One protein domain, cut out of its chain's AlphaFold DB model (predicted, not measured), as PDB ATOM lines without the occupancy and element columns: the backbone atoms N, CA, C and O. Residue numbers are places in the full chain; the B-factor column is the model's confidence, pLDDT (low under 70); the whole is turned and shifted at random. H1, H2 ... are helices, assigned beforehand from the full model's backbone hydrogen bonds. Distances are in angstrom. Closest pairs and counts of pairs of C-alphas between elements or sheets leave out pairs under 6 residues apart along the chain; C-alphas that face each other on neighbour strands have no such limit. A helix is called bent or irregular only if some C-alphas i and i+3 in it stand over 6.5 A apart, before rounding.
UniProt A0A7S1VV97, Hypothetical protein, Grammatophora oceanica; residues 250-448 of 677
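AT A GLANCE: This is residues 250 to 448 of the 677 residues of the protein "Hypothetical protein" of Grammatophora oceanica (UniProt A0A7S1VV97). An elongated stack of helical hairpins runs from H1 at one end to H14 at the other, with H4 and H8 in its middle. Towards the H14 end, H9, H10, H12 and H13 make an up-and-down bundle, each running against the one before it; towards the H1 end, H5 packs on H2 and H6 on H4, and a long loop, residues 327 to 341, leads from H6 to H7. The printed part has 199 residues, with fourteen named helices, H1 to H14 in order, and no named strand: the class is all helix. It is compact, with a radius of gyration of the C-alphas of 18.6 A and spans of 61 by 34 by 31 A.

IN THESE COORDINATES: H1, residues 250 to 256, begins at C-alpha 250 (-2.938, -28.710, 56.123). H2 is residues 261 to 270, H3 273 to 290 (21.7 A), H4 292 to 304 (18.1 A), H5 309 to 317, H6 322 to 326 and H7 342 to 349. H8 is residues 353 to 365 (18.2 A). H9, residues 372 to 392, is the longest at 30.2 A and begins at C-alpha 372 (-24.472, -39.587, 32.651). H10 is residues 395 to 410 (22.5 A), H11 414 to 417, H12 419 to 429 and H13 432 to 442. H14, residues 445 to 448, ends at C-alpha 448 (-46.608, -51.713, 25.490).

HOW THE PARTS SIT: H1 and H2, a hairpin, only just touch, with 3 pairs of C-alphas within 8 A, the closest those of Ile 254 and Ala 264 at 5.7 A. H3 has a kink of 78 degrees near residue 283 and is irregular, C-alphas 282 and 285 being 7.8 A apart; H7 is irregular too, with 7.4 A between C-alphas 344 and 347. H3 touches H7 with residues 280 to 288 alone, closest at the C-alphas of Ala 285 and Ala 348, 3.9 A. H4 touches H8, the same way at a shallow tilt of 24 degrees, closest at Val 300 and Val 359, C-alphas 6.2 A apart. H8 touches H9 at a steep tilt of 58 degrees, closest at the C-alphas of Arg 357 and Leu 378, 5.9 A. H9 and H10, a hairpin, touch with Trp 386 and Glu 398 closest, C-alphas 5.2 A apart. H9 touches H11 with residues 372 to 376 alone. H12 and H13, a hairpin, touch with Val 426 and Gly 434 closest, C-alphas 6.2 A apart; H14 touches H13. H1 and H4 are apart. Every O i to N i+4 pair is within hydrogen-bond range in H1, H2, H4, H5, H8, H9, H10, H12 and H13, against 12 of 14 in H3, 0 of 1 in H6 and 0 of 4 in H7, where 1 of 2 and 4 of 5 O i to N i+3 pairs are; H11 and H14 are too short for an i+4 pair.

THE WHOLE: The C-alphas of Thr 253 and Pro 446, the two farthest apart, are 61.7 A apart. The printed part has no cut, and its long link is that from H6 to H7. Mean pLDDT of the printed part is 78.6, and residues 250 to 259, 309 to 336 and 412 to 415 are under 70.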
ATOM      1  N   ALA A 250      -1.545 -28.556  55.702       54.66
ATOM      2  CA  ALA A 250      -2.938 -28.710  56.123       54.66
ATOM      3  C   ALA A 250      -3.500 -30.124  55.884       54.66
ATOM      4  O   ALA A 250      -4.236 -30.647  56.722       54.66
ATOM      5  N   VAL A 251      -3.139 -30.757  54.763       61.88
ATOM      6  CA  VAL A 251      -3.656 -32.082  54.374       61.88
ATOM      7  C   VAL A 251      -3.058 -33.180  55.260       61.88
ATOM      8  O   VAL A 251      -3.785 -34.053  55.732       61.88
ATOM      9  N   GLU A 252      -1.768 -33.081  55.598       62.81
ATOM     10  CA  GLU A 252      -1.118 -33.985  56.559       62.81
ATOM     11  C   GLU A 252      -1.751 -33.904  57.955       62.81
ATOM     12  O   GLU A 252      -1.953 -34.922  58.621       62.81
ATOM     13  N   THR A 253      -2.129 -32.696  58.386       63.41
ATOM     14  CA  THR A 253      -2.801 -32.486  59.675       63.41
ATOM     15  C   THR A 253      -4.151 -33.209  59.714       63.41
ATOM     16  O   THR A 253      -4.466 -33.865  60.705       63.41
ATOM     17  N   ILE A 254      -4.920 -33.175  58.619       69.69
ATOM     18  CA  ILE A 254      -6.196 -33.900  58.511       69.69
ATOM     19  C   ILE A 254      -5.980 -35.414  58.504       69.69
ATOM     20  O   ILE A 254      -6.727 -36.128  59.172       69.69
ATOM     21  N   SER A 255      -4.947 -35.907  57.813       67.25
ATOM     22  CA  SER A 255      -4.590 -37.331  57.821       67.25
ATOM     23  C   SER A 255      -4.377 -37.851  59.248       67.25
ATOM     24  O   SER A 255      -4.922 -38.892  59.625       67.25
ATOM     25  N   ASN A 256      -3.667 -37.081  60.078       69.50
ATOM     26  CA  ASN A 256      -3.413 -37.417  61.484       69.50
ATOM     27  C   ASN A 256      -4.681 -37.356  62.359       69.50
ATOM     28  O   ASN A 256      -4.786 -38.073  63.353       69.50
ATOM     29  N   LEU A 257      -5.659 -36.531  61.976       65.69
ATOM     30  CA  LEU A 257      -6.925 -36.332  62.690       65.69
ATOM     31  C   LEU A 257      -8.047 -37.279  62.242       65.69
ATOM     32  O   LEU A 257      -9.149 -37.208  62.781       65.69
ATOM     33  N   THR A 258      -7.797 -38.206  61.314       65.69
ATOM     34  CA  THR A 258      -8.813 -39.170  60.838       65.69
ATOM     35  C   THR A 258      -9.415 -40.046  61.948       65.69
ATOM     36  O   THR A 258     -10.522 -40.558  61.789       65.69
ATOM     37  N   HIS A 259      -8.745 -40.172  63.099       68.44
ATOM     38  CA  HIS A 259      -9.271 -40.843  64.293       68.44
ATOM     39  C   HIS A 259     -10.318 -40.016  65.069       68.44
ATOM     40  O   HIS A 259     -11.148 -40.599  65.767       68.44
ATOM     41  N   ASN A 260     -10.324 -38.687  64.913       80.31
ATOM     42  CA  ASN A 260     -11.252 -37.747  65.550       80.31
ATOM     43  C   ASN A 260     -12.062 -36.981  64.485       80.31
ATOM     44  O   ASN A 260     -11.701 -35.868  64.091       80.31
ATOM     45  N   PRO A 261     -13.215 -37.513  64.041       73.75
ATOM     46  CA  PRO A 261     -13.955 -36.973  62.899       73.75
ATOM     47  C   PRO A 261     -14.486 -35.550  63.130       73.75
ATOM     48  O   PRO A 261     -14.574 -34.767  62.191       73.75
ATOM     49  N   LYS A 262     -14.813 -35.180  64.376       75.81
ATOM     50  CA  LYS A 262     -15.325 -33.840  64.710       75.81
ATOM     51  C   LYS A 262     -14.256 -32.755  64.575       75.81
ATOM     52  O   LYS A 262     -14.538 -31.686  64.043       75.81
ATOM     53  N   GLU A 263     -13.040 -33.040  65.032       74.25
ATOM     54  CA  GLU A 263     -11.903 -32.120  64.921       74.25
ATOM     55  C   GLU A 263     -11.422 -32.040  63.471       74.25
ATOM     56  O   GLU A 263     -11.200 -30.945  62.965       74.25
ATOM     57  N   ALA A 264     -11.376 -33.173  62.763       76.75
ATOM     58  CA  ALA A 264     -11.051 -33.206  61.341       76.75
ATOM     59  C   ALA A 264     -12.037 -32.370  60.501       76.75
ATOM     60  O   ALA A 264     -11.603 -31.568  59.676       76.75
ATOM     61  N   LEU A 265     -13.350 -32.471  60.750       76.69
ATOM     62  CA  LEU A 265     -14.355 -31.634  60.082       76.69
ATOM     63  C   LEU A 265     -14.210 -30.146  60.431       76.69
ATOM     64  O   LEU A 265     -14.320 -29.304  59.544       76.69
ATOM     65  N   ALA A 266     -13.915 -29.815  61.693       76.56
ATOM     66  CA  ALA A 266     -13.658 -28.436  62.100       76.56
ATOM     67  C   ALA A 266     -12.427 -27.858  61.385       76.56
ATOM     68  O   ALA A 266     -12.497 -26.751  60.854       76.56
ATOM     69  N   THR A 267     -11.331 -28.622  61.291       77.12
ATOM     70  CA  THR A 267     -10.147 -28.204  60.527       77.12
ATOM     71  C   THR A 267     -10.464 -28.037  59.044       77.12
ATOM     72  O   THR A 267     -10.088 -27.021  58.470       77.12
ATOM     73  N   LEU A 268     -11.249 -28.939  58.448       79.12
ATOM     74  CA  LEU A 268     -11.727 -28.834  57.067       79.12
ATOM     75  C   LEU A 268     -12.463 -27.518  56.810       79.12
ATOM     76  O   LEU A 268     -12.142 -26.831  55.847       79.12
ATOM     77  N   CYS A 269     -13.376 -27.128  57.704       74.62
ATOM     78  CA  CYS A 269     -14.117 -25.870  57.607       74.62
ATOM     79  C   CYS A 269     -13.234 -24.618  57.729       74.62
ATOM     80  O   CYS A 269     -13.664 -23.547  57.320       74.62
ATOM     81  N   THR A 270     -12.014 -24.722  58.270       78.69
ATOM     82  CA  THR A 270     -11.054 -23.601  58.299       78.69
ATOM     83  C   THR A 270     -10.207 -23.494  57.030       78.69
ATOM     84  O   THR A 270      -9.569 -22.465  56.810       78.69
ATOM     85  N   LEU A 271     -10.203 -24.526  56.179       79.38
ATOM     86  CA  LEU A 271      -9.405 -24.562  54.955       79.38
ATOM     87  C   LEU A 271     -10.078 -23.838  53.796       79.38
ATOM     88  O   LEU A 271     -11.298 -23.868  53.634       79.38
ATOM     89  N   ASN A 272      -9.257 -23.267  52.914       80.94
ATOM     90  CA  ASN A 272      -9.726 -22.679  51.664       80.94
ATOM     91  C   ASN A 272     -10.355 -23.752  50.756       80.94
ATOM     92  O   ASN A 272      -9.949 -24.912  50.790       80.94
ATOM     93  N   ALA A 273     -11.287 -23.357  49.881       78.75
ATOM     94  CA  ALA A 273     -12.003 -24.267  48.976       78.75
ATOM     95  C   ALA A 273     -11.125 -25.323  48.250       78.75
ATOM     96  O   ALA A 273     -11.492 -26.497  48.295       78.75
ATOM     97  N   PRO A 274      -9.968 -24.983  47.633       81.81
ATOM     98  CA  PRO A 274      -9.133 -25.988  46.962       81.81
ATOM     99  C   PRO A 274      -8.496 -26.988  47.935       81.81
ATOM    100  O   PRO A 274      -8.436 -28.177  47.638       81.81
ATOM    101  N   GLN A 275      -8.083 -26.528  49.116       81.00
ATOM    102  CA  GLN A 275      -7.481 -27.377  50.148       81.00
ATOM    103  C   GLN A 275      -8.526 -28.308  50.778       81.00
ATOM    104  O   GLN A 275      -8.249 -29.479  51.025       81.00
ATOM    105  N   ALA A 276      -9.745 -27.805  50.996       82.81
ATOM    106  CA  ALA A 276     -10.862 -28.600  51.491       82.81
ATOM    107  C   ALA A 276     -11.285 -29.680  50.482       82.81
ATOM    108  O   ALA A 276     -11.517 -30.828  50.865       82.81
ATOM    109  N   ALA A 277     -11.333 -29.340  49.190       84.06
ATOM    110  CA  ALA A 277     -11.620 -30.298  48.127       84.06
ATOM    111  C   ALA A 277     -10.549 -31.399  48.045       84.06
ATOM    112  O   ALA A 277     -10.895 -32.577  47.977       84.06
ATOM    113  N   GLU A 278      -9.263 -31.043  48.106       83.06
ATOM    114  CA  GLU A 278      -8.157 -32.008  48.109       83.06
ATOM    115  C   GLU A 278      -8.211 -32.949  49.317       83.06
ATOM    116  O   GLU A 278      -8.181 -34.171  49.157       83.06
ATOM    117  N   ALA A 279      -8.405 -32.402  50.519       82.69
ATOM    118  CA  ALA A 279      -8.554 -33.200  51.730       82.69
ATOM    119  C   ALA A 279      -9.769 -34.146  51.673       82.69
ATOM    120  O   ALA A 279      -9.675 -35.288  52.123       82.69
ATOM    121  N   LEU A 280     -10.894 -33.720  51.086       84.25
ATOM    122  CA  LEU A 280     -12.075 -34.572  50.902       84.25
ATOM    123  C   LEU A 280     -11.879 -35.652  49.834       84.25
ATOM    124  O   LEU A 280     -12.425 -36.743  49.984       84.25
ATOM    125  N   MET A 281     -11.093 -35.404  48.785       84.25
ATOM    126  CA  MET A 281     -10.768 -36.441  47.800       84.25
ATOM    127  C   MET A 281      -9.915 -37.562  48.411       84.25
ATOM    128  O   MET A 281     -10.106 -38.727  48.069       84.25
ATOM    129  N   VAL A 282      -9.007 -37.230  49.334       84.00
ATOM    130  CA  VAL A 282      -8.104 -38.210  49.965       84.00
ATOM    131  C   VAL A 282      -8.743 -38.880  51.187       84.00
ATOM    132  O   VAL A 282      -8.689 -40.101  51.329       84.00
ATOM    133  N   HIS A 283      -9.374 -38.104  52.069       82.75
ATOM    134  CA  HIS A 283      -9.863 -38.572  53.374       82.75
ATOM    135  C   HIS A 283     -11.393 -38.609  53.495       82.75
ATOM    136  O   HIS A 283     -11.921 -39.019  54.533       82.75
ATOM    137  N   GLY A 284     -12.129 -38.236  52.443       82.88
ATOM    138  CA  GLY A 284     -13.590 -38.144  52.473       82.88
ATOM    139  C   GLY A 284     -14.285 -39.452  52.840       82.88
ATOM    140  O   GLY A 284     -15.273 -39.413  53.561       82.88
ATOM    141  N   ALA A 285     -13.758 -40.610  52.431       83.94
ATOM    142  CA  ALA A 285     -14.348 -41.909  52.775       83.94
ATOM    143  C   ALA A 285     -14.311 -42.197  54.289       83.94
ATOM    144  O   ALA A 285     -15.284 -42.687  54.861       83.94
ATOM    145  N   ALA A 286     -13.206 -41.856  54.963       82.69
ATOM    146  CA  ALA A 286     -13.084 -42.030  56.410       82.69
ATOM    147  C   ALA A 286     -14.023 -41.078  57.168       82.69
ATOM    148  O   ALA A 286     -14.694 -41.490  58.115       82.69
ATOM    149  N   LEU A 287     -14.120 -39.827  56.707       82.19
ATOM    150  CA  LEU A 287     -15.012 -38.820  57.284       82.19
ATOM    151  C   LEU A 287     -16.485 -39.168  57.068       82.19
ATOM    152  O   LEU A 287     -17.273 -39.109  58.009       82.19
ATOM    153  N   ALA A 288     -16.852 -39.617  55.869       83.81
ATOM    154  CA  ALA A 288     -18.210 -40.029  55.546       83.81
ATOM    155  C   ALA A 288     -18.651 -41.269  56.336       83.81
ATOM    156  O   ALA A 288     -19.830 -41.394  56.657       83.81
ATOM    157  N   ARG A 289     -17.732 -42.171  56.703       83.94
ATOM    158  CA  ARG A 289     -18.052 -43.314  57.572       83.94
ATOM    159  C   ARG A 289     -18.425 -42.881  58.989       83.94
ATOM    160  O   ARG A 289     -19.300 -43.482  59.603       83.94
ATOM    161  N   ALA A 290     -17.767 -41.846  59.506       83.38
ATOM    162  CA  ALA A 290     -17.969 -41.378  60.872       83.38
ATOM    163  C   ALA A 290     -19.082 -40.321  61.007       83.38
ATOM    164  O   ALA A 290     -19.840 -40.346  61.973       83.38
ATOM    165  N   ALA A 291     -19.175 -39.396  60.051       82.06
ATOM    166  CA  ALA A 291     -20.090 -38.256  60.045       82.06
ATOM    167  C   ALA A 291     -20.610 -37.996  58.612       82.06
ATOM    168  O   ALA A 291     -20.184 -37.050  57.934       82.06
ATOM    169  N   PRO A 292     -21.493 -38.872  58.093       81.94
ATOM    170  CA  PRO A 292     -21.892 -38.854  56.689       81.94
ATOM    171  C   PRO A 292     -22.691 -37.610  56.293       81.94
ATOM    172  O   PRO A 292     -22.504 -37.096  55.192       81.94
ATOM    173  N   LYS A 293     -23.584 -37.113  57.158       80.62
ATOM    174  CA  LYS A 293     -24.468 -35.980  56.832       80.62
ATOM    175  C   LYS A 293     -23.696 -34.666  56.795       80.62
ATOM    176  O   LYS A 293     -23.905 -33.842  55.911       80.62
ATOM    177  N   GLU A 294     -22.781 -34.503  57.735       80.88
ATOM    178  CA  GLU A 294     -21.927 -33.334  57.882       80.88
ATOM    179  C   GLU A 294     -20.922 -33.259  56.730       80.88
ATOM    180  O   GLU A 294     -20.802 -32.224  56.077       80.88
ATOM    181  N   THR A 295     -20.283 -34.390  56.407       84.00
ATOM    182  CA  THR A 295     -19.385 -34.504  55.247       84.00
ATOM    183  C   THR A 295     -20.137 -34.234  53.937       84.00
ATOM    184  O   THR A 295     -19.633 -33.521  53.069       84.00
ATOM    185  N   ALA A 296     -21.370 -34.739  53.797       84.38
ATOM    186  CA  ALA A 296     -22.225 -34.475  52.638       84.38
ATOM    187  C   ALA A 296     -22.581 -32.991  52.486       84.38
ATOM    188  O   ALA A 296     -22.545 -32.478  51.370       84.38
ATOM    189  N   GLY A 297     -22.872 -32.291  53.586       81.00
ATOM    190  CA  GLY A 297     -23.134 -30.851  53.572       81.00
ATOM    191  C   GLY A 297     -21.962 -30.051  53.001       81.00
ATOM    192  O   GLY A 297     -22.159 -29.231  52.108       81.00
ATOM    193  N   ILE A 298     -20.733 -30.351  53.439       82.12
ATOM    194  CA  ILE A 298     -19.518 -29.688  52.931       82.12
ATOM    195  C   ILE A 298     -19.317 -29.977  51.436       82.12
ATOM    196  O   ILE A 298     -19.055 -29.060  50.655       82.12
ATOM    197  N   VAL A 299     -19.481 -31.238  51.020       85.56
ATOM    198  CA  VAL A 299     -19.365 -31.647  49.610       85.56
ATOM    199  C   VAL A 299     -20.390 -30.925  48.734       85.56
ATOM    200  O   VAL A 299     -20.036 -30.425  47.668       85.56
ATOM    201  N   VAL A 300     -21.639 -30.812  49.190       84.06
ATOM    202  CA  VAL A 300     -22.686 -30.059  48.489       84.06
ATOM    203  C   VAL A 300     -22.299 -28.586  48.356       84.06
ATOM    204  O   VAL A 300     -22.365 -28.048  47.252       84.06
ATOM    205  N   SER A 301     -21.831 -27.940  49.428       81.69
ATOM    206  CA  SER A 301     -21.396 -26.537  49.378       81.69
ATOM    207  C   SER A 301     -20.246 -26.307  48.389       81.69
ATOM    208  O   SER A 301     -20.251 -25.309  47.664       81.69
ATOM    209  N   LEU A 302     -19.291 -27.238  48.301       84.19
ATOM    210  CA  LEU A 302     -18.210 -27.194  47.308       84.19
ATOM    211  C   LEU A 302     -18.736 -27.387  45.875       84.19
ATOM    212  O   LEU A 302     -18.317 -26.677  44.961       84.19
ATOM    213  N   CYS A 303     -19.682 -28.307  45.666       84.06
ATOM    214  CA  CYS A 303     -20.254 -28.586  44.343       84.06
ATOM    215  C   CYS A 303     -21.180 -27.469  43.831       84.06
ATOM    216  O   CYS A 303     -21.275 -27.249  42.625       84.06
ATOM    217  N   VAL A 304     -21.871 -26.763  44.728       81.38
ATOM    218  CA  VAL A 304     -22.755 -25.633  44.384       81.38
ATOM    219  C   VAL A 304     -21.961 -24.320  44.249       81.38
ATOM    220  O   VAL A 304     -22.395 -23.398  43.557       81.38
ATOM    221  N   GLY A 305     -20.765 -24.235  44.844       77.44
ATOM    222  CA  GLY A 305     -19.913 -23.038  44.817       77.44
ATOM    223  C   GLY A 305     -20.223 -22.029  45.935       77.44
ATOM    224  O   GLY A 305     -19.891 -20.846  45.830       77.44
ATOM    225  N   THR A 306     -20.899 -22.481  46.992       78.19
ATOM    226  CA  THR A 306     -21.290 -21.687  48.173       78.19
ATOM    227  C   THR A 306     -20.374 -21.924  49.372       78.19
ATOM    228  O   THR A 306     -20.626 -21.404  50.455       78.19
ATOM    229  N   TYR A 307     -19.313 -22.712  49.198       79.31
ATOM    230  CA  TYR A 307     -18.356 -22.988  50.256       79.31
ATOM    231  C   TYR A 307     -17.601 -21.717  50.670       79.31
ATOM    232  O   TYR A 307     -16.909 -21.096  49.860       79.31
ATOM    233  N   SER A 308     -17.678 -21.379  51.957       75.12
ATOM    234  CA  SER A 308     -16.824 -20.377  52.594       75.12
ATOM    235  C   SER A 308     -16.468 -20.793  54.016       75.12
ATOM    236  O   SER A 308     -17.374 -21.102  54.798       75.12
ATOM    237  N   PRO A 309     -15.175 -20.724  54.384       69.31
ATOM    238  CA  PRO A 309     -14.722 -20.998  55.744       69.31
ATOM    239  C   PRO A 309     -15.408 -20.122  56.797       69.31
ATOM    240  O   PRO A 309     -15.772 -20.598  57.867       69.31
ATOM    241  N   ALA A 310     -15.654 -18.848  56.473       62.72
ATOM    242  CA  ALA A 310     -16.296 -17.901  57.382       62.72
ATOM    243  C   ALA A 310     -17.784 -18.226  57.600       62.72
ATOM    244  O   ALA A 310     -18.263 -18.201  58.730       62.72
ATOM    245  N   ALA A 311     -18.505 -18.594  56.535       62.78
ATOM    246  CA  ALA A 311     -19.924 -18.948  56.622       62.78
ATOM    247  C   ALA A 311     -20.145 -20.281  57.361       62.78
ATOM    248  O   ALA A 311     -21.117 -20.432  58.100       62.78
ATOM    249  N   LEU A 312     -19.229 -21.239  57.189       64.50
ATOM    250  CA  LEU A 312     -19.248 -22.522  57.895       64.50
ATOM    251  C   LEU A 312     -18.861 -22.378  59.374       64.50
ATOM    252  O   LEU A 312     -19.466 -23.040  60.213       64.50
ATOM    253  N   ALA A 313     -17.919 -21.489  59.706       59.41
ATOM    254  CA  ALA A 313     -17.578 -21.161  61.091       59.41
ATOM    255  C   ALA A 313     -18.754 -20.488  61.829       59.41
ATOM    256  O   ALA A 313     -19.104 -20.912  62.928       59.41
ATOM    257  N   GLU A 314     -19.441 -19.526  61.198       58.16
ATOM    258  CA  GLU A 314     -20.658 -18.911  61.759       58.16
ATOM    259  C   GLU A 314     -21.817 -19.912  61.923       58.16
ATOM    260  O   GLU A 314     -22.604 -19.820  62.871       58.16
ATOM    261  N   ALA A 315     -21.943 -20.876  61.005       58.09
ATOM    262  CA  ALA A 315     -22.935 -21.946  61.095       58.09
ATOM    263  C   ALA A 315     -22.596 -22.976  62.191       58.09
ATOM    264  O   ALA A 315     -23.508 -23.547  62.787       58.09
ATOM    265  N   ALA A 316     -21.310 -23.195  62.481       54.16
ATOM    266  CA  ALA A 316     -20.850 -24.090  63.541       54.16
ATOM    267  C   ALA A 316     -21.062 -23.507  64.953       54.16
ATOM    268  O   ALA A 316     -21.335 -24.267  65.883       54.16
ATOM    269  N   GLU A 317     -20.990 -22.180  65.122       49.50
ATOM    270  CA  GLU A 317     -21.244 -21.508  66.411       49.50
ATOM    271  C   GLU A 317     -22.730 -21.492  66.807       49.50
ATOM    272  O   GLU A 317     -23.071 -21.539  67.992       49.50
ATOM    273  N   LYS A 318     -23.643 -21.484  65.829       50.47
ATOM    274  CA  LYS A 318     -25.091 -21.611  66.058       50.47
ATOM    275  C   LYS A 318     -25.455 -23.086  66.196       50.47
ATOM    276  O   LYS A 318     -26.043 -23.683  65.300       50.47
ATOM    277  N   ALA A 319     -25.061 -23.675  67.320       41.25
ATOM    278  CA  ALA A 319     -25.244 -25.086  67.621       41.25
ATOM    279  C   ALA A 319     -26.723 -25.520  67.579       41.25
ATOM    280  O   ALA A 319     -27.439 -25.430  68.570       41.25
ATOM    281  N   ASP A 320     -27.142 -26.028  66.418       41.09
ATOM    282  CA  ASP A 320     -28.046 -27.171  66.290       41.09
ATOM    283  C   ASP A 320     -27.822 -27.852  64.927       41.09
ATOM    284  O   ASP A 320     -28.617 -27.753  63.995       41.09
ATOM    285  N   GLY A 321     -26.655 -28.495  64.819       40.06
ATOM    286  CA  GLY A 321     -26.329 -29.512  63.824       40.06
ATOM    287  C   GLY A 321     -26.139 -29.030  62.383       40.06
ATOM    288  O   GLY A 321     -27.054 -28.545  61.722       40.06
ATOM    289  N   ALA A 322     -24.999 -29.397  61.799       42.25
ATOM    290  CA  ALA A 322     -24.801 -29.475  60.348       42.25
ATOM    291  C   ALA A 322     -25.865 -30.339  59.607       42.25
ATOM    292  O   ALA A 322     -25.860 -30.410  58.381       42.25
ATOM    293  N   GLY A 323     -26.839 -30.921  60.323       40.19
ATOM    294  CA  GLY A 323     -28.092 -31.446  59.784       40.19
ATOM    295  C   GLY A 323     -28.978 -30.417  59.063       40.19
ATOM    296  O   GLY A 323     -29.711 -30.819  58.164       40.19
ATOM    297  N   ARG A 324     -28.872 -29.107  59.350       45.25
ATOM    298  CA  ARG A 324     -29.637 -28.065  58.625       45.25
ATOM    299  C   ARG A 324     -29.103 -27.729  57.225       45.25
ATOM    300  O   ARG A 324     -29.805 -27.069  56.463       45.25
ATOM    301  N   LEU A 325     -27.911 -28.205  56.840       46.72
ATOM    302  CA  LEU A 325     -27.357 -27.977  55.492       46.72
ATOM    303  C   LEU A 325     -28.104 -28.747  54.390       46.72
ATOM    304  O   LEU A 325     -28.043 -28.358  53.229       46.72
ATOM    305  N   LEU A 326     -28.830 -29.814  54.740       43.97
ATOM    306  CA  LEU A 326     -29.617 -30.606  53.785       43.97
ATOM    307  C   LEU A 326     -31.051 -30.081  53.588       43.97
ATOM    308  O   LEU A 326     -31.721 -30.504  52.647       43.97
ATOM    309  N   GLU A 327     -31.516 -29.181  54.460       39.00
ATOM    310  CA  GLU A 327     -32.922 -28.756  54.547       39.00
ATOM    311  C   GLU A 327     -33.160 -27.319  54.051       39.00
ATOM    312  O   GLU A 327     -34.285 -26.957  53.711       39.00
ATOM    313  N   TYR A 328     -32.106 -26.504  53.925       37.75
ATOM    314  CA  TYR A 328     -32.216 -25.178  53.323       37.75
ATOM    315  C   TYR A 328     -32.238 -25.265  51.792       37.75
ATOM    316  O   TYR A 328     -31.257 -25.648  51.153       37.75
ATOM    317  N   ALA A 329     -33.355 -24.843  51.197       38.66
ATOM    318  CA  ALA A 329     -33.360 -24.345  49.831       38.66
ATOM    319  C   ALA A 329     -32.447 -23.110  49.799       38.66
ATOM    320  O   ALA A 329     -32.797 -22.057  50.329       38.66
ATOM    321  N   LEU A 330     -31.243 -23.265  49.247       46.88
ATOM    322  CA  LEU A 330     -30.292 -22.176  49.027       46.88
ATOM    323  C   LEU A 330     -30.714 -21.374  47.789       46.88
ATOM    324  O   LEU A 330     -29.945 -21.206  46.845       46.88
ATOM    325  N   ASP A 331     -31.958 -20.900  47.792       41.62
ATOM    326  CA  ASP A 331     -32.364 -19.832  46.895       41.62
ATOM    327  C   ASP A 331     -31.728 -18.538  47.415       41.62
ATOM    328  O   ASP A 331     -31.911 -18.136  48.562       41.62
ATOM    329  N   GLU A 332     -30.940 -17.921  46.535       47.62
ATOM    330  CA  GLU A 332     -30.302 -16.611  46.680       47.62
ATOM    331  C   GLU A 332     -29.111 -16.521  47.656       47.62
ATOM    332  O   GLU A 332     -29.260 -16.150  48.819       47.62
ATOM    333  N   ARG A 333     -27.882 -16.715  47.138       50.53
ATOM    334  CA  ARG A 333     -26.738 -15.788  47.338       50.53
ATOM    335  C   ARG A 333     -25.497 -16.158  46.510       50.53
ATOM    336  O   ARG A 333     -25.248 -17.311  46.181       50.53
ATOM    337  N   THR A 334     -24.761 -15.104  46.168       57.09
ATOM    338  CA  THR A 334     -23.488 -14.999  45.433       57.09
ATOM    339  C   THR A 334     -22.574 -16.223  45.519       57.09
ATOM    340  O   THR A 334     -22.174 -16.610  46.611       57.09
ATOM    341  N   ARG A 335     -22.171 -16.773  44.362       61.84
ATOM    342  CA  ARG A 335     -21.097 -17.780  44.261       61.84
ATOM    343  C   ARG A 335     -19.842 -17.259  44.965       61.84
ATOM    344  O   ARG A 335     -19.349 -16.191  44.609       61.84
ATOM    345  N   GLN A 336     -19.361 -17.995  45.963       69.31
ATOM    346  CA  GLN A 336     -18.200 -17.627  46.782       69.31
ATOM    347  C   GLN A 336     -16.928 -18.349  46.326       69.31
ATOM    348  O   GLN A 336     -15.828 -17.847  46.547       69.31
ATOM    349  N   CYS A 337     -17.069 -19.487  45.641       70.75
ATOM    350  CA  CYS A 337     -15.966 -20.217  45.028       70.75
ATOM    351  C   CYS A 337     -16.364 -20.810  43.668       70.75
ATOM    352  O   CYS A 337     -17.545 -20.859  43.310       70.75
ATOM    353  N   GLU A 338     -15.370 -21.270  42.903       77.38
ATOM    354  CA  GLU A 338     -15.633 -22.048  41.691       77.38
ATOM    355  C   GLU A 338     -16.319 -23.379  42.058       77.38
ATOM    356  O   GLU A 338     -15.891 -24.034  43.015       77.38
ATOM    357  N   PRO A 339     -17.397 -23.777  41.353       81.88
ATOM    358  CA  PRO A 339     -18.076 -25.045  41.600       81.88
ATOM    359  C   PRO A 339     -17.175 -26.240  41.279       81.88
ATOM    360  O   PRO A 339     -16.598 -26.318  40.192       81.88
ATOM    361  N   TYR A 340     -17.108 -27.201  42.196       83.94
ATOM    362  CA  TYR A 340     -16.371 -28.448  41.984       83.94
ATOM    363  C   TYR A 340     -17.249 -29.516  41.332       83.94
ATOM    364  O   TYR A 340     -18.460 -29.587  41.546       83.94
ATOM    365  N   ALA A 341     -16.633 -30.382  40.529       85.50
ATOM    366  CA  ALA A 341     -17.351 -31.451  39.855       85.50
ATOM    367  C   ALA A 341     -17.718 -32.580  40.834       85.50
ATOM    368  O   ALA A 341     -16.859 -33.131  41.518       85.50
ATOM    369  N   VAL A 342     -18.995 -32.972  40.843       86.50
ATOM    370  CA  VAL A 342     -19.558 -33.929  41.816       86.50
ATOM    371  C   VAL A 342     -18.850 -35.291  41.790       86.50
ATOM    372  O   VAL A 342     -18.686 -35.922  42.832       86.50
ATOM    373  N   HIS A 343     -18.371 -35.731  40.619       86.06
ATOM    374  CA  HIS A 343     -17.698 -37.025  40.459       86.06
ATOM    375  C   HIS A 343     -16.463 -37.191  41.358       86.06
ATOM    376  O   HIS A 343     -16.192 -38.311  41.783       86.06
ATOM    377  N   LEU A 344     -15.784 -36.095  41.717       85.62
ATOM    378  CA  LEU A 344     -14.596 -36.104  42.576       85.62
ATOM    379  C   LEU A 344     -14.874 -36.658  43.980       85.62
ATOM    380  O   LEU A 344     -13.991 -37.246  44.595       85.62
ATOM    381  N   PHE A 345     -16.102 -36.500  44.480       87.75
ATOM    382  CA  PHE A 345     -16.455 -36.836  45.863       87.75
ATOM    383  C   PHE A 345     -17.298 -38.109  45.988       87.75
ATOM    384  O   PHE A 345     -17.585 -38.563  47.091       87.75
ATOM    385  N   THR A 346     -17.701 -38.713  44.871       84.94
ATOM    386  CA  THR A 346     -18.637 -39.853  44.863       84.94
ATOM    387  C   THR A 346     -18.084 -41.098  45.551       84.94
ATOM    388  O   THR A 346     -18.818 -41.770  46.275       84.94
ATOM    389  N   ALA A 347     -16.778 -41.351  45.421       85.38
ATOM    390  CA  ALA A 347     -16.097 -42.465  46.079       85.38
ATOM    391  C   ALA A 347     -16.195 -42.412  47.616       85.38
ATOM    392  O   ALA A 347     -16.180 -43.455  48.266       85.38
ATOM    393  N   ALA A 348     -16.349 -41.217  48.204       84.31
ATOM    394  CA  ALA A 348     -16.453 -41.049  49.652       84.31
ATOM    395  C   ALA A 348     -17.742 -41.647  50.237       84.31
ATOM    396  O   ALA A 348     -17.758 -42.044  51.398       84.31
ATOM    397  N   PHE A 349     -18.818 -41.738  49.449       87.38
ATOM    398  CA  PHE A 349     -20.145 -42.132  49.939       87.38
ATOM    399  C   PHE A 349     -20.603 -43.515  49.457       87.38
ATOM    400  O   PHE A 349     -21.770 -43.858  49.641       87.38
ATOM    401  N   LEU A 350     -19.709 -44.332  48.889       83.50
ATOM    402  CA  LEU A 350     -20.046 -45.681  48.406       83.50
ATOM    403  C   LEU A 350     -20.607 -46.592  49.512       83.50
ATOM    404  O   LEU A 350     -21.497 -47.395  49.254       83.50
ATOM    405  N   GLU A 351     -20.135 -46.436  50.751       82.56
ATOM    406  CA  GLU A 351     -20.629 -47.199  51.909       82.56
ATOM    407  C   GLU A 351     -22.012 -46.721  52.400       82.56
ATOM    408  O   GLU A 351     -22.690 -47.436  53.133       82.56
ATOM    409  N   ASN A 352     -22.454 -45.523  51.992       85.44
ATOM    410  CA  ASN A 352     -23.679 -44.874  52.466       85.44
ATOM    411  C   ASN A 352     -24.560 -44.401  51.289       85.44
ATOM    412  O   ASN A 352     -24.684 -43.191  51.049       85.44
ATOM    413  N   PRO A 353     -25.247 -45.323  50.584       87.06
ATOM    414  CA  PRO A 353     -25.999 -45.015  49.360       87.06
ATOM    415  C   PRO A 353     -27.117 -43.981  49.564       87.06
ATOM    416  O   PRO A 353     -27.330 -43.123  48.710       87.06
ATOM    417  N   LYS A 354     -27.781 -43.978  50.730       86.25
ATOM    418  CA  LYS A 354     -28.834 -42.995  51.060       86.25
ATOM    419  C   LYS A 354     -28.314 -41.556  51.087       86.25
ATOM    420  O   LYS A 354     -29.005 -40.620  50.694       86.25
ATOM    421  N   VAL A 355     -27.087 -41.372  51.571       86.50
ATOM    422  CA  VAL A 355     -26.457 -40.052  51.688       86.50
ATOM    423  C   VAL A 355     -25.906 -39.615  50.338       86.50
ATOM    424  O   VAL A 355     -26.092 -38.461  49.960       86.50
ATOM    425  N   LEU A 356     -25.344 -40.548  49.563       89.25
ATOM    426  CA  LEU A 356     -24.970 -40.297  48.172       89.25
ATOM    427  C   LEU A 356     -26.173 -39.816  47.345       89.25
ATOM    428  O   LEU A 356     -26.065 -38.810  46.646       89.25
ATOM    429  N   ARG A 357     -27.338 -40.466  47.473       90.19
ATOM    430  CA  ARG A 357     -28.567 -40.029  46.794       90.19
ATOM    431  C   ARG A 357     -28.960 -38.606  47.189       90.19
ATOM    432  O   ARG A 357     -29.304 -37.817  46.316       90.19
ATOM    433  N   LEU A 358     -28.891 -38.258  48.479       86.56
ATOM    434  CA  LEU A 358     -29.193 -36.900  48.953       86.56
ATOM    435  C   LEU A 358     -28.258 -35.853  48.335       86.56
ATOM    436  O   LEU A 358     -28.743 -34.825  47.863       86.56
ATOM    437  N   VAL A 359     -26.950 -36.129  48.284       86.88
ATOM    438  CA  VAL A 359     -25.961 -35.252  47.635       86.88
ATOM    439  C   VAL A 359     -26.300 -35.074  46.155       86.88
ATOM    440  O   VAL A 359     -26.449 -33.945  45.689       86.88
ATOM    441  N   LEU A 360     -26.495 -36.175  45.423       89.31
ATOM    442  CA  LEU A 360     -26.809 -36.148  43.993       89.31
ATOM    443  C   LEU A 360     -28.135 -35.431  43.700       89.31
ATOM    444  O   LEU A 360     -28.197 -34.612  42.783       89.31
ATOM    445  N   ALA A 361     -29.179 -35.677  44.495       86.12
ATOM    446  CA  ALA A 361     -30.475 -35.020  44.357       86.12
ATOM    447  C   ALA A 361     -30.374 -33.508  44.607       86.12
ATOM    448  O   ALA A 361     -30.966 -32.719  43.868       86.12
ATOM    449  N   HIS A 362     -29.600 -33.089  45.612       83.62
ATOM    450  CA  HIS A 362     -29.383 -31.675  45.911       83.62
ATOM    451  C   HIS A 362     -28.570 -30.983  44.807       83.62
ATOM    452  O   HIS A 362     -28.938 -29.896  44.359       83.62
ATOM    453  N   CYS A 363     -27.518 -31.628  44.298       85.25
ATOM    454  CA  CYS A 363     -26.767 -31.143  43.141       85.25
ATOM    455  C   CYS A 363     -27.658 -31.023  41.891       85.25
ATOM    456  O   CYS A 363     -27.584 -30.018  41.186       85.25
ATOM    457  N   ASN A 364     -28.543 -31.996  41.647       85.12
ATOM    458  CA  ASN A 364     -29.472 -31.959  40.515       85.12
ATOM    459  C   ASN A 364     -30.464 -30.786  40.626       85.12
ATOM    460  O   ASN A 364     -30.659 -30.045  39.665       85.12
ATOM    461  N   ARG A 365     -31.044 -30.559  41.815       84.44
ATOM    462  CA  ARG A 365     -31.966 -29.433  42.075       84.44
ATOM    463  C   ARG A 365     -31.299 -28.069  41.860       84.44
ATOM    464  O   ARG A 365     -31.931 -27.167  41.318       84.44
ATOM    465  N   ASN A 366     -30.016 -27.939  42.207       81.06
ATOM    466  CA  ASN A 366     -29.230 -26.715  42.008       81.06
ATOM    467  C   ASN A 366     -28.595 -26.593  40.609       81.06
ATOM    468  O   ASN A 366     -27.764 -25.713  40.387       81.06
ATOM    469  N   LYS A 367     -28.977 -27.451  39.650       80.50
ATOM    470  CA  LYS A 367     -28.460 -27.449  38.268       80.50
ATOM    471  C   LYS A 367     -26.934 -27.610  38.181       80.50
ATOM    472  O   LYS A 367     -26.306 -27.100  37.251       80.50
ATOM    473  N   CYS A 368     -26.322 -28.317  39.135       82.00
ATOM    474  CA  CYS A 368     -24.930 -28.745  39.015       82.00
ATOM    475  C   CYS A 368     -24.802 -29.744  37.856       82.00
ATOM    476  O   CYS A 368     -25.691 -30.570  37.634       82.00
ATOM    477  N   TYR A 369     -23.678 -29.711  37.140       82.62
ATOM    478  CA  TYR A 369     -23.411 -30.700  36.099       82.62
ATOM    479  C   TYR A 369     -23.184 -32.081  36.727       82.62
ATOM    480  O   TYR A 369     -22.234 -32.289  37.486       82.62
ATOM    481  N   LEU A 370     -24.061 -33.025  36.394       86.31
ATOM    482  CA  LEU A 370     -23.919 -34.440  36.720       86.31
ATOM    483  C   LEU A 370     -23.500 -35.182  35.453       86.31
ATOM    484  O   LEU A 370     -24.034 -34.917  34.383       86.31
ATOM    485  N   THR A 371     -22.554 -36.112  35.554       86.81
ATOM    486  CA  THR A 371     -22.221 -36.982  34.419       86.81
ATOM    487  C   THR A 371     -23.368 -37.971  34.161       86.81
ATOM    488  O   THR A 371     -24.135 -38.267  35.085       86.81
ATOM    489  N   PRO A 372     -23.481 -38.548  32.950       87.62
ATOM    490  CA  PRO A 372     -24.472 -39.587  32.651       87.62
ATOM    491  C   PRO A 372     -24.477 -40.735  33.667       87.62
ATOM    492  O   PRO A 372     -25.531 -41.145  34.146       87.62
ATOM    493  N   THR A 373     -23.288 -41.178  34.085       88.38
ATOM    494  CA  THR A 373     -23.104 -42.209  35.114       88.38
ATOM    495  C   THR A 373     -23.685 -41.807  36.467       88.38
ATOM    496  O   THR A 373     -24.345 -42.616  37.107       88.38
ATOM    497  N   LEU A 374     -23.517 -40.555  36.896       89.06
ATOM    498  CA  LEU A 374     -24.075 -40.085  38.166       89.06
ATOM    499  C   LEU A 374     -25.587 -39.900  38.109       89.06
ATOM    500  O   LEU A 374     -26.261 -40.132  39.109       89.06
ATOM    501  N   ARG A 375     -26.135 -39.525  36.950       88.56
ATOM    502  CA  ARG A 375     -27.590 -39.492  36.757       88.56
ATOM    503  C   ARG A 375     -28.191 -40.892  36.763       88.56
ATOM    504  O   ARG A 375     -29.231 -41.093  37.382       88.56
ATOM    505  N   ARG A 376     -27.499 -41.859  36.152       90.25
ATOM    506  CA  ARG A 376     -27.835 -43.282  36.232       90.25
ATOM    507  C   ARG A 376     -27.888 -43.750  37.690       90.25
ATOM    508  O   ARG A 376     -28.919 -44.245  38.128       90.25
ATOM    509  N   THR A 377     -26.825 -43.502  38.455       90.31
ATOM    510  CA  THR A 377     -26.764 -43.853  39.882       90.31
ATOM    511  C   THR A 377     -27.840 -43.136  40.701       90.31
ATOM    512  O   THR A 377     -28.435 -43.735  41.589       90.31
ATOM    513  N   LEU A 378     -28.143 -41.867  40.405       91.00
ATOM    514  CA  LEU A 378     -29.233 -41.146  41.067       91.00
ATOM    515  C   LEU A 378     -30.594 -41.813  40.809       91.00
ATOM    516  O   LEU A 378     -31.382 -41.940  41.746       91.00
ATOM    517  N   LEU A 379     -30.868 -42.251  39.576       91.19
ATOM    518  CA  LEU A 379     -32.100 -42.963  39.233       91.19
ATOM    519  C   LEU A 379     -32.180 -44.322  39.946       91.19
ATOM    520  O   LEU A 379     -33.188 -44.591  40.597       91.19
ATOM    521  N   GLU A 380     -31.114 -45.124  39.886       92.31
ATOM    522  CA  GLU A 380     -31.013 -46.427  40.567       92.31
ATOM    523  C   GLU A 380     -31.293 -46.286  42.074       92.31
ATOM    524  O   GLU A 380     -32.221 -46.900  42.598       92.31
ATOM    525  N   LEU A 381     -30.586 -45.377  42.754       91.75
ATOM    526  CA  LEU A 381     -30.763 -45.141  44.191       91.75
ATOM    527  C   LEU A 381     -32.155 -44.594  44.546       91.75
ATOM    528  O   LEU A 381     -32.672 -44.856  45.633       91.75
ATOM    529  N   THR A 382     -32.773 -43.815  43.654       91.31
ATOM    530  CA  THR A 382     -34.132 -43.292  43.870       91.31
ATOM    531  C   THR A 382     -35.171 -44.407  43.793       91.31
ATOM    532  O   THR A 382     -36.072 -44.450  44.633       91.31
ATOM    533  N   LEU A 383     -35.024 -45.329  42.838       92.56
ATOM    534  CA  LEU A 383     -35.900 -46.489  42.683       92.56
ATOM    535  C   LEU A 383     -35.707 -47.516  43.807       92.56
ATOM    536  O   LEU A 383     -36.692 -48.054  44.312       92.56
ATOM    537  N   ASP A 384     -34.474 -47.727  44.268       91.06
ATOM    538  CA  ASP A 384     -34.192 -48.581  45.425       91.06
ATOM    539  C   ASP A 384     -34.849 -48.045  46.702       91.06
ATOM    540  O   ASP A 384     -35.475 -48.798  47.453       91.06
ATOM    541  N   GLU A 385     -34.761 -46.731  46.950       89.19
ATOM    542  CA  GLU A 385     -35.432 -46.123  48.100       89.19
ATOM    543  C   GLU A 385     -36.964 -46.102  47.948       89.19
ATOM    544  O   GLU A 385     -37.654 -46.252  48.954       89.19
ATOM    545  N   TRP A 386     -37.507 -45.972  46.731       92.62
ATOM    546  CA  TRP A 386     -38.945 -46.140  46.464       92.62
ATOM    547  C   TRP A 386     -39.415 -47.558  46.817       92.62
ATOM    548  O   TRP A 386     -40.351 -47.732  47.597       92.62
ATOM    549  N   LYS A 387     -38.701 -48.581  46.335       89.88
ATOM    550  CA  LYS A 387     -39.001 -49.992  46.613       89.88
ATOM    551  C   LYS A 387     -38.875 -50.322  48.099       89.88
ATOM    552  O   LYS A 387     -39.666 -51.096  48.639       89.88
ATOM    553  N   ALA A 388     -37.889 -49.737  48.779       88.94
ATOM    554  CA  ALA A 388     -37.732 -49.871  50.222       88.94
ATOM    555  C   ALA A 388     -38.863 -49.174  51.001       88.94
ATOM    556  O   ALA A 388     -39.338 -49.733  51.985       88.94
ATOM    557  N   ALA A 389     -39.313 -47.992  50.567       88.81
ATOM    558  CA  ALA A 389     -40.429 -47.276  51.189       88.81
ATOM    559  C   ALA A 389     -41.739 -48.071  51.092       88.81
ATOM    560  O   ALA A 389     -42.413 -48.235  52.110       88.81
ATOM    561  N   GLY A 390     -42.023 -48.664  49.925       86.81
ATOM    562  CA  GLY A 390     -43.182 -49.543  49.739       86.81
ATOM    563  C   GLY A 390     -43.141 -50.780  50.646       86.81
ATOM    564  O   GLY A 390     -44.132 -51.117  51.286       86.81
ATOM    565  N   LYS A 391     -41.968 -51.414  50.806       87.88
ATOM    566  CA  LYS A 391     -41.791 -52.539  51.751       87.88
ATOM    567  C   LYS A 391     -41.979 -52.142  53.217       87.88
ATOM    568  O   LYS A 391     -42.424 -52.961  54.014       87.88
ATOM    569  N   ASN A 392     -41.615 -50.912  53.570       86.81
ATOM    570  CA  ASN A 392     -41.703 -50.399  54.936       86.81
ATOM    571  C   ASN A 392     -43.072 -49.771  55.260       86.81
ATOM    572  O   ASN A 392     -43.296 -49.399  56.409       86.81
ATOM    573  N   GLY A 393     -43.972 -49.641  54.277       83.88
ATOM    574  CA  GLY A 393     -45.298 -49.037  54.445       83.88
ATOM    575  C   GLY A 393     -45.298 -47.506  54.578       83.88
ATOM    576  O   GLY A 393     -46.280 -46.939  55.054       83.88
ATOM    577  N   ASP A 394     -44.218 -46.825  54.180       89.00
ATOM    578  CA  ASP A 394     -44.121 -45.359  54.225       89.00
ATOM    579  C   ASP A 394     -44.700 -44.739  52.943       89.00
ATOM    580  O   ASP A 394     -43.998 -44.510  51.954       89.00
ATOM    581  N   THR A 395     -46.009 -44.479  52.965       86.25
ATOM    582  CA  THR A 395     -46.771 -44.026  51.790       86.25
ATOM    583  C   THR A 395     -46.377 -42.632  51.298       86.25
ATOM    584  O   THR A 395     -46.467 -42.357  50.100       86.25
ATOM    585  N   GLU A 396     -45.915 -41.743  52.178       87.25
ATOM    586  CA  GLU A 396     -45.517 -40.385  51.793       87.25
ATOM    587  C   GLU A 396     -44.123 -40.369  51.164       87.25
ATOM    588  O   GLU A 396     -43.921 -39.744  50.115       87.25
ATOM    589  N   ALA A 397     -43.171 -41.119  51.734       83.19
ATOM    590  CA  ALA A 397     -41.866 -41.298  51.108       83.19
ATOM    591  C   ALA A 397     -41.993 -42.006  49.753       83.19
ATOM    592  O   ALA A 397     -41.354 -41.591  48.785       83.19
ATOM    593  N   GLU A 398     -42.853 -43.019  49.645       89.00
ATOM    594  CA  GLU A 398     -43.090 -43.733  48.392       89.00
ATOM    595  C   GLU A 398     -43.613 -42.799  47.286       89.00
ATOM    596  O   GLU A 398     -43.029 -42.743  46.199       89.00
ATOM    597  N   LYS A 399     -44.651 -41.997  47.567       89.00
ATOM    598  CA  LYS A 399     -45.194 -41.014  46.608       89.00
ATOM    599  C   LYS A 399     -44.148 -39.988  46.182       89.00
ATOM    600  O   LYS A 399     -44.055 -39.656  44.997       89.00
ATOM    601  N   LEU A 400     -43.359 -39.481  47.132       88.62
ATOM    602  CA  LEU A 400     -42.322 -38.494  46.843       88.62
ATOM    603  C   LEU A 400     -41.261 -39.070  45.899       88.62
ATOM    604  O   LEU A 400     -40.906 -38.423  44.914       88.62
ATOM    605  N   ARG A 401     -40.789 -40.295  46.155       87.69
ATOM    606  CA  ARG A 401     -39.765 -40.941  45.318       87.69
ATOM    607  C   ARG A 401     -40.286 -41.385  43.970       87.69
ATOM    608  O   ARG A 401     -39.575 -41.225  42.984       87.69
ATOM    609  N   ARG A 402     -41.540 -41.828  43.902       89.62
ATOM    610  CA  ARG A 402     -42.233 -42.059  42.632       89.62
ATOM    611  C   ARG A 402     -42.241 -40.792  41.775       89.62
ATOM    612  O   ARG A 402     -41.870 -40.844  40.607       89.62
ATOM    613  N   LYS A 403     -42.586 -39.637  42.358       88.94
ATOM    614  CA  LYS A 403     -42.550 -38.350  41.645       88.94
ATOM    615  C   LYS A 403     -41.135 -37.995  41.181       88.94
ATOM    616  O   LYS A 403     -40.971 -37.603  40.031       88.94
ATOM    617  N   GLU A 404     -40.125 -38.155  42.038       87.69
ATOM    618  CA  GLU A 404     -38.721 -37.905  41.675       87.69
ATOM    619  C   GLU A 404     -38.257 -38.805  40.514       87.69
ATOM    620  O   GLU A 404     -37.685 -38.301  39.545       87.69
ATOM    621  N   ALA A 405     -38.576 -40.102  40.548       89.38
ATOM    622  CA  ALA A 405     -38.249 -41.047  39.480       89.38
ATOM    623  C   ALA A 405     -38.919 -40.674  38.147       89.38
ATOM    624  O   ALA A 405     -38.248 -40.621  37.118       89.38
ATOM    625  N   ILE A 406     -40.212 -40.327  38.163       88.88
ATOM    626  CA  ILE A 406     -40.925 -39.871  36.958       88.88
ATOM    627  C   ILE A 406     -40.282 -38.596  36.413       88.88
ATOM    628  O   ILE A 406     -39.992 -38.525  35.222       88.88
ATOM    629  N   THR A 407     -39.989 -37.610  37.272       87.62
ATOM    630  CA  THR A 407     -39.328 -36.380  36.816       87.62
ATOM    631  C   THR A 407     -37.983 -36.677  36.159       87.62
ATOM    632  O   THR A 407     -37.727 -36.160  35.076       87.62
ATOM    633  N   ALA A 408     -37.181 -37.579  36.734       85.38
ATOM    634  CA  ALA A 408     -35.897 -37.987  36.174       85.38
ATOM    635  C   ALA A 408     -36.030 -38.699  34.814       85.38
ATOM    636  O   ALA A 408     -35.175 -38.512  33.953       85.38
ATOM    637  N   LEU A 409     -37.101 -39.473  34.598       85.44
ATOM    638  CA  LEU A 409     -37.381 -40.143  33.323       85.44
ATOM    639  C   LEU A 409     -37.934 -39.191  32.251       85.44
ATOM    640  O   LEU A 409     -37.686 -39.392  31.061       85.44
ATOM    641  N   THR A 410     -38.670 -38.154  32.655       83.50
ATOM    642  CA  THR A 410     -39.245 -37.149  31.740       83.50
ATOM    643  C   THR A 410     -38.289 -36.013  31.377       83.50
ATOM    644  O   THR A 410     -38.480 -35.364  30.350       83.50
ATOM    645  N   ASP A 411     -37.271 -35.756  32.201       76.62
ATOM    646  CA  ASP A 411     -36.315 -34.671  31.987       76.62
ATOM    647  C   ASP A 411     -35.485 -34.893  30.707       76.62
ATOM    648  O   ASP A 411     -35.166 -36.023  30.328       76.62
ATOM    649  N   ALA A 412     -35.078 -33.801  30.053       63.53
ATOM    650  CA  ALA A 412     -34.200 -33.827  28.883       63.53
ATOM    651  C   ALA A 412     -32.889 -34.578  29.174       63.53
ATOM    652  O   ALA A 412     -32.346 -35.245  28.293       63.53
ATOM    653  N   HIS A 413     -32.434 -34.537  30.428       62.97
ATOM    654  CA  HIS A 413     -31.258 -35.249  30.919       62.97
ATOM    655  C   HIS A 413     -31.394 -36.781  30.921       62.97
ATOM    656  O   HIS A 413     -30.378 -37.471  30.964       62.97
ATOM    657  N   CYS A 414     -32.609 -37.338  30.828       64.00
ATOM    658  CA  CYS A 414     -32.798 -38.778  30.644       64.00
ATOM    659  C   CYS A 414     -32.190 -39.259  29.313       64.00
ATOM    660  O   CYS A 414     -31.635 -40.354  29.241       64.00
ATOM    661  N   ARG A 415     -32.174 -38.396  28.284       67.50
ATOM    662  CA  ARG A 415     -31.522 -38.691  26.996       67.50
ATOM    663  C   ARG A 415     -30.011 -38.868  27.122       67.50
ATOM    664  O   ARG A 415     -29.421 -39.560  26.302       67.50
ATOM    665  N   GLU A 416     -29.389 -38.261  28.134       73.06
ATOM    666  CA  GLU A 416     -27.958 -38.433  28.399       73.06
ATOM    667  C   GLU A 416     -27.646 -39.784  29.059       73.06
ATOM    668  O   GLU A 416     -26.548 -40.294  28.867       73.06
ATOM    669  N   ILE A 417     -28.589 -40.367  29.815       79.19
ATOM    670  CA  ILE A 417     -28.452 -41.717  30.400       79.19
ATOM    671  C   ILE A 417     -28.546 -42.785  29.302       79.19
ATOM    672  O   ILE A 417     -27.841 -43.784  29.373       79.19
ATOM    673  N   GLY A 418     -29.392 -42.553  28.295       82.06
ATOM    674  CA  GLY A 418     -29.727 -43.519  27.251       82.06
ATOM    675  C   GLY A 418     -31.034 -44.251  27.568       82.06
ATOM    676  O   GLY A 418     -31.215 -44.790  28.657       82.06
ATOM    677  N   ASP A 419     -31.958 -44.278  26.606       83.44
ATOM    678  CA  ASP A 419     -33.318 -44.801  26.814       83.44
ATOM    679  C   ASP A 419     -33.346 -46.306  27.134       83.44
ATOM    680  O   ASP A 419     -34.117 -46.742  27.987       83.44
ATOM    681  N   TYR A 420     -32.467 -47.095  26.508       87.00
ATOM    682  CA  TYR A 420     -32.329 -48.530  26.789       87.00
ATOM    683  C   TYR A 420     -31.726 -48.799  28.171       87.00
ATOM    684  O   TYR A 420     -32.181 -49.694  28.880       87.00
ATOM    685  N   ASP A 421     -30.733 -48.008  28.578       86.62
ATOM    686  CA  ASP A 421     -30.122 -48.126  29.902       86.62
ATOM    687  C   ASP A 421     -31.121 -47.766  31.006       86.62
ATOM    688  O   ASP A 421     -31.219 -48.474  32.009       86.62
ATOM    689  N   ALA A 422     -31.908 -46.704  30.799       87.81
ATOM    690  CA  ALA A 422     -33.006 -46.340  31.688       87.81
ATOM    691  C   ALA A 422     -34.061 -47.455  31.775       87.81
ATOM    692  O   ALA A 422     -34.535 -47.750  32.873       87.81
ATOM    693  N   LEU A 423     -34.383 -48.113  30.655       89.31
ATOM    694  CA  LEU A 423     -35.359 -49.206  30.623       89.31
ATOM    695  C   LEU A 423     -34.907 -50.394  31.474       89.31
ATOM    696  O   LEU A 423     -35.685 -50.880  32.292       89.31
ATOM    697  N   VAL A 424     -33.643 -50.806  31.354       89.88
ATOM    698  CA  VAL A 424     -33.085 -51.901  32.166       89.88
ATOM    699  C   VAL A 424     -33.169 -51.576  33.660       89.88
ATOM    700  O   VAL A 424     -33.571 -52.420  34.456       89.88
ATOM    701  N   ILE A 425     -32.827 -50.347  34.055       89.69
ATOM    702  CA  ILE A 425     -32.868 -49.914  35.462       89.69
ATOM    703  C   ILE A 425     -34.296 -49.967  36.015       89.69
ATOM    704  O   ILE A 425     -34.530 -50.470  37.114       89.69
ATOM    705  N   VAL A 426     -35.254 -49.459  35.243       91.25
ATOM    706  CA  VAL A 426     -36.667 -49.410  35.620       91.25
ATOM    707  C   VAL A 426     -37.266 -50.822  35.722       91.25
ATOM    708  O   VAL A 426     -37.954 -51.107  36.705       91.25
ATOM    709  N   GLN A 427     -36.940 -51.717  34.783       89.69
ATOM    710  CA  GLN A 427     -37.372 -53.122  34.803       89.69
ATOM    711  C   GLN A 427     -36.799 -53.888  36.001       89.69
ATOM    712  O   GLN A 427     -37.522 -54.608  36.688       89.69
ATOM    713  N   LEU A 428     -35.513 -53.698  36.320       89.81
ATOM    714  CA  LEU A 428     -34.888 -54.312  37.500       89.81
ATOM    715  C   LEU A 428     -35.539 -53.838  38.810       89.81
ATOM    716  O   LEU A 428     -35.685 -54.610  39.766       89.81
ATOM    717  N   ALA A 429     -35.957 -52.572  38.862       88.81
ATOM    718  CA  ALA A 429     -36.689 -52.037  40.002       88.81
ATOM    719  C   ALA A 429     -38.129 -52.582  40.084       88.81
ATOM    720  O   ALA A 429     -38.625 -52.779  41.201       88.81
ATOM    721  N   GLY A 430     -38.755 -52.887  38.941       87.75
ATOM    722  CA  GLY A 430     -40.168 -53.248  38.808       87.75
ATOM    723  C   GLY A 430     -41.087 -52.023  38.795       87.75
ATOM    724  O   GLY A 430     -42.162 -52.045  39.395       87.75
ATOM    725  N   PHE A 431     -40.639 -50.914  38.197       90.44
ATOM    726  CA  PHE A 431     -41.360 -49.639  38.207       90.44
ATOM    727  C   PHE A 431     -42.230 -49.462  36.948       90.44
ATOM    728  O   PHE A 431     -41.839 -48.811  35.981       90.44
ATOM    729  N   ALA A 432     -43.447 -50.016  36.996       86.06
ATOM    730  CA  ALA A 432     -44.388 -50.124  35.873       86.06
ATOM    731  C   ALA A 432     -44.631 -48.823  35.081       86.06
ATOM    732  O   ALA A 432     -44.647 -48.826  33.855       86.06
ATOM    733  N   GLU A 433     -44.814 -47.697  35.771       86.62
ATOM    734  CA  GLU A 433     -45.093 -46.405  35.124       86.62
ATOM    735  C   GLU A 433     -43.909 -45.882  34.314       86.62
ATOM    736  O   GLU A 433     -44.092 -45.265  33.264       86.62
ATOM    737  N   GLY A 434     -42.688 -46.141  34.787       86.31
ATOM    738  CA  GLY A 434     -41.479 -45.806  34.046       86.31
ATOM    739  C   GLY A 434     -41.312 -46.679  32.808       86.31
ATOM    740  O   GLY A 434     -40.844 -46.182  31.788       86.31
ATOM    741  N   GLU A 435     -41.719 -47.950  32.874       88.56
ATOM    742  CA  GLU A 435     -41.661 -48.859  31.725       88.56
ATOM    743  C   GLU A 435     -42.591 -48.383  30.616       88.56
ATOM    744  O   GLU A 435     -42.154 -48.270  29.477       88.56
ATOM    745  N   LEU A 436     -43.833 -48.013  30.953       87.31
ATOM    746  CA  LEU A 436     -44.796 -47.466  29.992       87.31
ATOM    747  C   LEU A 436     -44.252 -46.209  29.299       87.31
ATOM    748  O   LEU A 436     -44.227 -46.145  28.072       87.31
ATOM    749  N   LEU A 437     -43.728 -45.250  30.074       87.12
ATOM    750  CA  LEU A 437     -43.103 -44.032  29.541       87.12
ATOM    751  C   LEU A 437     -41.950 -44.337  28.574       87.12
ATOM    752  O   LEU A 437     -41.792 -43.666  27.550       87.12
ATOM    753  N   LEU A 438     -41.123 -45.333  28.901       87.81
ATOM    754  CA  LEU A 438     -39.974 -45.711  28.087       87.81
ATOM    755  C   LEU A 438     -40.372 -46.541  26.862       87.81
ATOM    756  O   LEU A 438     -39.811 -46.303  25.798       87.81
ATOM    757  N   TYR A 439     -41.354 -47.441  26.958       89.69
ATOM    758  CA  TYR A 439     -41.896 -48.172  25.809       89.69
ATOM    759  C   TYR A 439     -42.562 -47.230  24.808       89.69
ATOM    760  O   TYR A 439     -42.335 -47.369  23.606       89.69
ATOM    761  N   GLU A 440     -43.313 -46.233  25.285       86.00
ATOM    762  CA  GLU A 440     -43.872 -45.180  24.434       86.00
ATOM    763  C   GLU A 440     -42.763 -44.380  23.745       86.00
ATOM    764  O   GLU A 440     -42.813 -44.156  22.534       86.00
ATOM    765  N   ARG A 441     -41.716 -43.986  24.479       86.06
ATOM    766  CA  ARG A 441     -40.605 -43.212  23.907       86.06
ATOM    767  C   ARG A 441     -39.757 -44.015  22.915       86.06
ATOM    768  O   ARG A 441     -39.376 -43.473  21.882       86.06
ATOM    769  N   LEU A 442     -39.498 -45.289  23.207       87.94
ATOM    770  CA  LEU A 442     -38.740 -46.220  22.362       87.94
ATOM    771  C   LEU A 442     -39.574 -46.831  21.225       87.94
ATOM    772  O   LEU A 442     -39.022 -47.569  20.413       87.94
ATOM    773  N   GLN A 443     -40.878 -46.534  21.155       85.62
ATOM    774  CA  GLN A 443     -41.814 -47.099  20.173       85.62
ATOM    775  C   GLN A 443     -41.871 -48.641  20.217       85.62
ATOM    776  O   GLN A 443     -42.046 -49.307  19.198       85.62
ATOM    777  N   MET A 444     -41.739 -49.229  21.410       86.88
ATOM    778  CA  MET A 444     -41.817 -50.679  21.627       86.88
ATOM    779  C   MET A 444     -43.273 -51.140  21.758       86.88
ATOM    780  O   MET A 444     -43.722 -51.548  22.829       86.88
ATOM    781  N   VAL A 445     -44.016 -51.070  20.653       84.19
ATOM    782  CA  VAL A 445     -45.465 -51.325  20.628       84.19
ATOM    783  C   VAL A 445     -45.863 -52.712  21.164       84.19
ATOM    784  O   VAL A 445     -46.779 -52.758  21.981       84.19
ATOM    785  N   PRO A 446     -45.181 -53.829  20.832       84.19
ATOM    786  CA  PRO A 446     -45.573 -55.145  21.351       84.19
ATOM    787  C   PRO A 446     -45.482 -55.253  22.881       84.19
ATOM    788  O   PRO A 446     -46.372 -55.805  23.518       84.19
ATOM    789  N   MET A 447     -44.436 -54.676  23.482       84.62
ATOM    790  CA  MET A 447     -44.248 -54.679  24.940       84.62
ATOM    791  C   MET A 447     -45.268 -53.775  25.637       84.62
ATOM    792  O   MET A 447     -45.781 -54.113  26.702       84.62
ATOM    793  N   LEU A 448     -45.590 -52.640  25.011       85.94
ATOM    794  CA  LEU A 448     -46.608 -51.713  25.490       85.94
ATOM    795  C   LEU A 448     -48.006 -52.354  25.471       85.94
ATOM    796  O   LEU A 448     -48.752 -52.225  26.438       85.94
TER     797      LEU A 448